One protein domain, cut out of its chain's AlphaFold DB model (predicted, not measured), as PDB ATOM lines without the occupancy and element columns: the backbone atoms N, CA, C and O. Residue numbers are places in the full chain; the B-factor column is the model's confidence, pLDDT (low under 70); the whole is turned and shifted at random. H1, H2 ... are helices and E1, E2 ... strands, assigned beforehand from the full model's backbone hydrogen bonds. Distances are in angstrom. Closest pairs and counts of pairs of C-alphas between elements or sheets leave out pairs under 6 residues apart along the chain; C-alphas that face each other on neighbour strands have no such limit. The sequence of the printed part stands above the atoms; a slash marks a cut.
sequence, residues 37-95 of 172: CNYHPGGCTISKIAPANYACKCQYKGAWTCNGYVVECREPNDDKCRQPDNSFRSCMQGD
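AT A GLANCE: This is residues 37 to 95 of the 172 residues of an uncharacterized protein of Clytia hemisphaerica (UniProt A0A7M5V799). A long hairpin, E3 and E4, makes much of the length of a small rod; the shorter hairpin E1 and E2 packs on it, H2 packs on E3, and H1 lies where E3 begins. The printed part has 59 residues: four named strands, then two named helices, mixed in class, with two antiparallel two-stranded sheets. It is compact, with a radius of gyration of the C-alphas of 10.7 A and spans of 35 by 16 by 15 A.

IN THESE COORDINATES: E3, residues 54 to 62, is 25.0 A long from C-alpha 54 at (164.662, 172.869, 272.796); E4, 65 to 72, is 22.7 A. E1 is residues 37 to 40, E2 43 to 48, H1 79 to 82, and H2 88 to 93, ending at C-alpha 93 (159.966, 171.148, 266.032).

HOW THE PARTS SIT: In hairpin E3 and E4, N 57 and O 69 are within hydrogen-bond range, 2.8 A; in hairpin E1 and E2, N 38 and O 45, 2.8 A. The closest C-alphas of E1 and E4, Cys 37 and Gly 68, are 4.9 A apart; of E3 and H2, Ala 55 and Gln 93, 5.6 A. H1 and H2 touch, closest at C-alphas Lys 80 and Ser 90, 5.5 A. H2 has every O i to N i+4 pair within range; H1 is too short for one.

THE WHOLE: C-alphas 63 and 77 are farthest apart, 35.5 A. The printed part has no cut and no long link; no printed residue is under 70 in pLDDT.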
ATOM      1  N   CYS A  37     173.154 166.611 263.126       97.81
ATOM      2  CA  CYS A  37     172.400 165.945 262.072       97.81
ATOM      3  C   CYS A  37     173.290 165.264 261.032       97.81
ATOM      4  O   CYS A  37     174.274 165.828 260.570       97.81
ATOM      5  N   ASN A  38     172.871 164.086 260.569       97.56
ATOM      6  CA  ASN A  38     173.527 163.364 259.486       97.56
ATOM      7  C   ASN A  38     172.797 163.576 258.161       97.56
ATOM      8  O   ASN A  38     171.569 163.669 258.108       97.56
ATOM      9  N   TYR A  39     173.565 163.607 257.076       97.50
ATOM     10  CA  TYR A  39     173.012 163.610 255.730       97.50
ATOM     11  C   TYR A  39     172.494 162.223 255.340       97.50
ATOM     12  O   TYR A  39     173.154 161.205 255.555       97.50
ATOM     13  N   HIS A  40     171.343 162.212 254.675       95.56
ATOM     14  CA  HIS A  40     170.785 161.070 253.967       95.56
ATOM     15  C   HIS A  40     170.301 161.517 252.580       95.56
ATOM     16  O   HIS A  40     170.035 162.701 252.372       95.56
ATOM     17  N   PRO A  41     170.158 160.605 251.603       92.62
ATOM     18  CA  PRO A  41     169.527 160.949 250.334       92.62
ATOM     19  C   PRO A  41     168.167 161.621 250.568       92.62
ATOM     20  O   PRO A  41     167.290 161.028 251.185       92.62
ATOM     21  N   GLY A  42     168.023 162.860 250.096       88.31
ATOM     22  CA  GLY A  42     166.817 163.673 250.275       88.31
ATOM     23  C   GLY A  42     166.966 164.814 251.281       88.31
ATOM     24  O   GLY A  42     166.425 165.878 251.022       88.31
ATOM     25  N   GLY A  43     167.740 164.661 252.361       94.44
ATOM     26  CA  GLY A  43     167.875 165.707 253.381       94.44
ATOM     27  C   GLY A  43     168.648 165.264 254.619       94.44
ATOM     28  O   GLY A  43     169.578 164.461 254.536       94.44
ATOM     29  N   CYS A  44     168.271 165.775 255.789       97.31
ATOM     30  CA  CYS A  44     168.963 165.471 257.042       97.31
ATOM     31  C   CYS A  44     168.106 164.638 258.010       97.31
ATOM     32  O   CYS A  44     166.874 164.632 257.941       97.31
ATOM     33  N   THR A  45     168.772 163.951 258.940       97.69
ATOM     34  CA  THR A  45     168.165 163.335 260.130       97.69
ATOM     35  C   THR A  45     168.940 163.732 261.379       97.69
ATOM     36  O   THR A  45     170.137 164.008 261.308       97.69
ATOM     37  N   ILE A  46     168.276 163.762 262.533       98.12
ATOM     38  CA  ILE A  46     168.930 164.053 263.812       98.12
ATOM     39  C   ILE A  46     169.834 162.876 264.201       98.12
ATOM     40  O   ILE A  46     169.367 161.745 264.353       98.12
ATOM     41  N   SER A  47     171.117 163.157 264.415       97.31
ATOM     42  CA  SER A  47     172.113 162.201 264.911       97.31
ATOM     43  C   SER A  47     172.415 162.399 266.400       97.31
ATOM     44  O   SER A  47     172.612 161.416 267.114       97.31
ATOM     45  N   LYS A  48     172.373 163.646 266.893       97.00
ATOM     46  CA  LYS A  48     172.478 164.001 268.318       97.00
ATOM     47  C   LYS A  48     171.258 164.828 268.720       97.00
ATOM     48  O   LYS A  48     170.991 165.873 268.134       97.00
ATOM     49  N   ILE A  49     170.501 164.323 269.690       96.69
ATOM     50  CA  ILE A  49     169.220 164.888 270.142       96.69
ATOM     51  C   ILE A  49     169.455 166.231 270.847       96.69
ATOM     52  O   ILE A  49     170.442 166.367 271.562       96.69
ATOM     53  N   ALA A  50     168.540 167.190 270.669       96.81
ATOM     54  CA  ALA A  50     168.566 168.472 271.375       96.81
ATOM     55  C   ALA A  50     168.349 168.332 272.900       96.81
ATOM     56  O   ALA A  50     167.797 167.332 273.361       96.81
ATOM     57  N   PRO A  51     168.728 169.338 273.707       96.00
ATOM     58  CA  PRO A  51     168.374 169.385 275.123       96.00
ATOM     59  C   PRO A  51     166.861 169.491 275.342       96.00
ATOM     60  O   PRO A  51     166.129 169.990 274.490       96.00
ATOM     61  N   ALA A  52     166.399 169.088 276.527       96.00
ATOM     62  CA  ALA A  52     165.002 169.251 276.921       96.00
ATOM     63  C   ALA A  52     164.547 170.718 276.826       96.00
ATOM     64  O   ALA A  52     165.258 171.628 277.256       96.00
ATOM     65  N   ASN A  53     163.326 170.921 276.327       96.44
ATOM     66  CA  ASN A  53     162.697 172.216 276.038       96.44
ATOM     67  C   ASN A  53     163.325 173.001 274.874       96.44
ATOM     68  O   ASN A  53     163.045 174.188 274.710       96.44
ATOM     69  N   TYR A  54     164.135 172.337 274.048       97.00
ATOM     70  CA  TYR A  54     164.662 172.869 272.796       97.00
ATOM     71  C   TYR A  54     164.452 171.870 271.658       97.00
ATOM     72  O   TYR A  54     164.178 170.688 271.874       97.00
ATOM     73  N   ALA A  55     164.600 172.347 270.425       97.56
ATOM     74  CA  ALA A  55     164.492 171.532 269.228       97.56
ATOM     75  C   ALA A  55     165.786 171.558 268.412       97.56
ATOM     76  O   ALA A  55     166.589 172.490 268.512       97.56
ATOM     77  N   CYS A  56     165.985 170.527 267.587       97.81
ATOM     78  CA  CYS A  56     167.124 170.472 266.681       97.81
ATOM     79  C   CYS A  56     166.711 170.895 265.277       97.81
ATOM     80  O   CYS A  56     165.916 170.227 264.615       97.81
ATOM     81  N   LYS A  57     167.291 171.995 264.802       97.44
ATOM     82  CA  LYS A  57     167.171 172.427 263.418       97.44
ATOM     83  C   LYS A  57     168.281 171.799 262.592       97.44
ATOM     84  O   LYS A  57     169.410 172.292 262.591       97.44
ATOM     85  N   CYS A  58     167.953 170.749 261.851       97.31
ATOM     86  CA  CYS A  58     168.861 170.239 260.834       97.31
ATOM     87  C   CYS A  58     168.928 171.192 259.641       97.31
ATOM     88  O   CYS A  58     167.909 171.719 259.193       97.31
ATOM     89  N   GLN A  59     170.123 171.414 259.103       97.12
ATOM     90  CA  GLN A  59     170.307 172.213 257.898       97.12
ATOM     91  C   GLN A  59     171.338 171.565 256.983       97.12
ATOM     92  O   GLN A  59     172.492 171.383 257.378       97.12
ATOM     93  N   TYR A  60     170.938 171.290 255.740       95.81
ATOM     94  CA  TYR A  60     171.861 170.870 254.697       95.81
ATOM     95  C   TYR A  60     172.861 171.986 254.377       95.81
ATOM     96  O   TYR A  60     172.487 173.147 254.184       95.81
ATOM     97  N   LYS A  61     174.147 171.637 254.334       95.50
ATOM     98  CA  LYS A  61     175.256 172.576 254.109       95.50
ATOM     99  C   LYS A  61     175.897 172.452 252.732       95.50
ATOM    100  O   LYS A  61     176.809 173.213 252.418       95.50
ATOM    101  N   GLY A  62     175.401 171.544 251.895       91.75
ATOM    102  CA  GLY A  62     176.064 171.174 250.647       91.75
ATOM    103  C   GLY A  62     177.039 170.016 250.845       91.75
ATOM    104  O   GLY A  62     177.271 169.565 251.964       91.75
ATOM    105  N   ALA A  63     177.589 169.512 249.739       94.06
ATOM    106  CA  ALA A  63     178.577 168.429 249.734       94.06
ATOM    107  C   ALA A  63     178.181 167.199 250.580       94.06
ATOM    108  O   ALA A  63     179.038 166.607 251.228       94.06
ATOM    109  N   TRP A  64     176.896 166.812 250.572       94.81
ATOM    110  CA  TRP A  64     176.389 165.669 251.349       94.81
ATOM    111  C   TRP A  64     176.617 165.813 252.863       94.81
ATOM    112  O   TRP A  64     176.826 164.825 253.562       94.81
ATOM    113  N   THR A  65     176.580 167.047 253.377       96.44
ATOM    114  CA  THR A  65     176.746 167.340 254.806       96.44
ATOM    115  C   THR A  65     175.537 168.059 255.389       96.44
ATOM    116  O   THR A  65     174.900 168.891 254.736       96.44
ATOM    117  N   CYS A  66     175.234 167.738 256.641       97.69
ATOM    118  CA  CYS A  66     174.220 168.389 257.456       97.69
ATOM    119  C   CYS A  66     174.857 168.822 258.773       97.69
ATOM    120  O   CYS A  66     175.771 168.159 259.247       97.69
ATOM    121  N   ASN A  67     174.344 169.907 259.351       96.19
ATOM    122  CA  ASN A  67     174.650 170.302 260.726       96.19
ATOM    123  C   ASN A  67     173.346 170.440 261.515       96.19
ATOM    124  O   ASN A  67     172.315 170.813 260.941       96.19
ATOM    125  N   GLY A  68     173.418 170.207 262.824       96.62
ATOM    126  CA  GLY A  68     172.367 170.572 263.773       96.62
ATOM    127  C   GLY A  68     172.596 171.937 264.426       96.62
ATOM    128  O   GLY A  68     173.730 172.376 264.627       96.62
ATOM    129  N   TYR A  69     171.493 172.606 264.754       96.12
ATOM    130  CA  TYR A  69     171.459 173.836 265.542       96.12
ATOM    131  C   TYR A  69     170.382 173.717 266.609       96.12
ATOM    132  O   TYR A  69     169.233 173.407 266.290       96.12
ATOM    133  N   VAL A  70     170.728 174.002 267.862       97.19
ATOM    134  CA  VAL A  70     169.723 174.106 268.920       97.19
ATOM    135  C   VAL A  70     168.934 175.393 268.731       97.19
ATOM    136  O   VAL A  70     169.504 176.481 268.640       97.19
ATOM    137  N   VAL A  71     167.616 175.258 268.654       97.00
ATOM    138  CA  VAL A  71     166.667 176.364 268.506       97.00
ATOM    139  C   VAL A  71     165.528 176.208 269.504       97.00
ATOM    140  O   VAL A  71     165.317 175.130 270.063       97.00
ATOM    141  N   GLU A  72     164.780 177.284 269.730       96.94
ATOM    142  CA  GLU A  72     163.526 177.195 270.475       96.94
ATOM    143  C   GLU A  72     162.557 176.244 269.771       96.94
ATOM    144  O   GLU A  72     162.487 176.189 268.539       96.94
ATOM    145  N   CYS A  73     161.803 175.493 270.569       96.56
ATOM    146  CA  CYS A  73     160.749 174.655 270.034       96.56
ATOM    147  C   CYS A  73     159.684 175.500 269.358       96.56
ATOM    148  O   CYS A  73     159.237 176.522 269.882       96.56
ATOM    149  N   ARG A  74     159.186 174.993 268.242       94.62
ATOM    150  CA  ARG A  74     158.025 175.563 267.580       94.62
ATOM    151  C   ARG A  74     156.767 175.536 268.445       94.62
ATOM    152  O   ARG A  74     156.002 176.495 268.427       94.62
ATOM    153  N   GLU A  75     156.536 174.434 269.152       95.62
ATOM    154  CA  GLU A  75     155.453 174.298 270.124       95.62
ATOM    155  C   GLU A  75     156.058 173.915 271.483       95.62
ATOM    156  O   GLU A  75     156.392 172.746 271.693       95.62
ATOM    157  N   PRO A  76     156.217 174.880 272.409       95.62
ATOM    158  CA  PRO A  76     156.870 174.655 273.700       95.62
ATOM    159  C   PRO A  76     156.223 173.560 274.557       95.62
ATOM    160  O   PRO A  76     156.896 172.923 275.365       95.62
ATOM    161  N   ASN A  77     154.919 173.319 274.388       95.44
ATOM    162  CA  ASN A  77     154.190 172.330 275.188       95.44
ATOM    163  C   ASN A  77     154.191 170.921 274.576       95.44
ATOM    164  O   ASN A  77     153.736 169.966 275.218       95.44
ATOM    165  N   ASP A  78     154.706 170.771 273.353       95.12
ATOM    166  CA  ASP A  78     154.781 169.495 272.652       95.12
ATOM    167  C   ASP A  78     155.647 168.497 273.431       95.12
ATOM    168  O   ASP A  78     156.685 168.853 273.999       95.12
ATOM    169  N   ASP A  79     155.244 167.227 273.452       96.81
ATOM    170  CA  ASP A  79     156.020 166.184 274.126       96.81
ATOM    171  C   ASP A  79     157.435 166.068 273.544       96.81
ATOM    172  O   ASP A  79     158.374 165.824 274.295       96.81
ATOM    173  N   LYS A  80     157.616 166.316 272.240       96.38
ATOM    174  CA  LYS A  80     158.932 166.325 271.583       96.38
ATOM    175  C   LYS A  80     159.734 167.597 271.813       96.38
ATOM    176  O   LYS A  80     160.920 167.607 271.520       96.38
ATOM    177  N   CYS A  81     159.125 168.641 272.365       96.94
ATOM    178  CA  CYS A  81     159.882 169.756 272.914       96.94
ATOM    179  C   CYS A  81     160.403 169.417 274.315       96.94
ATOM    180  O   CYS A  81     161.587 169.561 274.606       96.94
ATOM    181  N   ARG A  82     159.527 168.920 275.195       97.62
ATOM    182  CA  ARG A  82     159.884 168.592 276.587       97.62
ATOM    183  C   ARG A  82     160.834 167.398 276.685       97.62
ATOM    184  O   ARG A  82     161.702 167.367 277.554       97.62
ATOM    185  N   GLN A  83     160.655 166.419 275.806       97.25
ATOM    186  CA  GLN A  83     161.436 165.190 275.714       97.25
ATOM    187  C   GLN A  83     161.770 164.924 274.239       97.25
ATOM    188  O   GLN A  83     161.114 164.101 273.586       97.25
ATOM    189  N   PRO A  84     162.750 165.659 273.689       97.12
ATOM    190  CA  PRO A  84     163.156 165.487 272.306       97.12
ATOM    191  C   PRO A  84     163.728 164.092 272.078       97.12
ATOM    192  O   PRO A  84     164.270 163.438 272.969       97.12
ATOM    193  N   ASP A  85     163.604 163.643 270.839       97.69
ATOM    194  CA  ASP A  85     164.221 162.424 270.336       97.69
ATOM    195  C   ASP A  85     164.781 162.675 268.930       97.69
ATOM    196  O   ASP A  85     164.894 163.815 268.482       97.69
ATOM    197  N   ASN A  86     165.152 161.615 268.220       96.88
ATOM    198  CA  ASN A  86     165.632 161.715 266.847       96.88
ATOM    199  C   ASN A  86     164.529 161.491 265.802       96.88
ATOM    200  O   ASN A  86     164.859 161.202 264.657       96.88
ATOM    201  N   SER A  87     163.243 161.590 266.154       97.31
ATOM    202  CA  SER A  87     162.130 161.376 265.218       97.31
ATOM    203  C   SER A  87     161.934 162.544 264.247       97.31
ATOM    204  O   SER A  87     162.363 163.673 264.503       97.31
ATOM    205  N   PHE A  88     161.197 162.294 263.160       96.56
ATOM    206  CA  PHE A  88     160.776 163.332 262.217       96.56
ATOM    207  C   PHE A  88     160.084 164.511 262.924       96.56
ATOM    208  O   PHE A  88     160.408 165.665 262.661       96.56
ATOM    209  N   ARG A  89     159.197 164.243 263.898       96.00
ATOM    210  CA  ARG A  89     158.503 165.286 264.678       96.00
ATOM    211  C   ARG A  89     159.475 166.167 265.469       96.00
ATOM    212  O   ARG A  89     159.281 167.379 265.498       96.00
ATOM    213  N   SER A  90     160.520 165.589 266.068       97.19
ATOM    214  CA  SER A  90     161.561 166.353 266.778       97.19
ATOM    215  C   SER A  90     162.387 167.233 265.835       97.19
ATOM    216  O   SER A  90     162.746 168.350 266.198       97.19
ATOM    217  N   CYS A  91     162.628 166.783 264.602       97.25
ATOM    218  CA  CYS A  91     163.245 167.616 263.565       97.25
ATOM    219  C   CYS A  91     162.310 168.755 263.117       97.25
ATOM    220  O   CYS A  91     162.728 169.910 263.008       97.25
ATOM    221  N   MET A  92     161.016 168.465 262.940       96.50
ATOM    222  CA  MET A  92     160.011 169.466 262.563       96.50
ATOM    223  C   MET A  92     159.769 170.518 263.654       96.50
ATOM    224  O   MET A  92     159.449 171.662 263.329       96.50
ATOM    225  N   GLN A  93     159.970 170.176 264.932       96.94
ATOM    226  CA  GLN A  93     159.966 171.148 266.032       96.94
ATOM    227  C   GLN A  93     161.035 172.235 265.865       96.94
ATOM    228  O   GLN A  93     160.823 173.357 266.313       96.94
ATOM    229  N   GLY A  94     162.157 171.917 265.211       96.00
ATOM    230  CA  GLY A  94     163.241 172.860 264.938       96.00
ATOM    231  C   GLY A  94     163.100 173.615 263.614       96.00
ATOM    232  O   GLY A  94     163.991 174.390 263.268       96.00
ATOM    233  N   ASP A  95     162.023 173.389 262.847       94.50
ATOM    234  CA  ASP A  95     161.850 173.935 261.489       94.50
ATOM    235  C   ASP A  95     163.098 173.637 260.602       94.50
ATOM    236  O   ASP A  95     163.637 174.505 259.904       94.50
TER     237      ASP A  95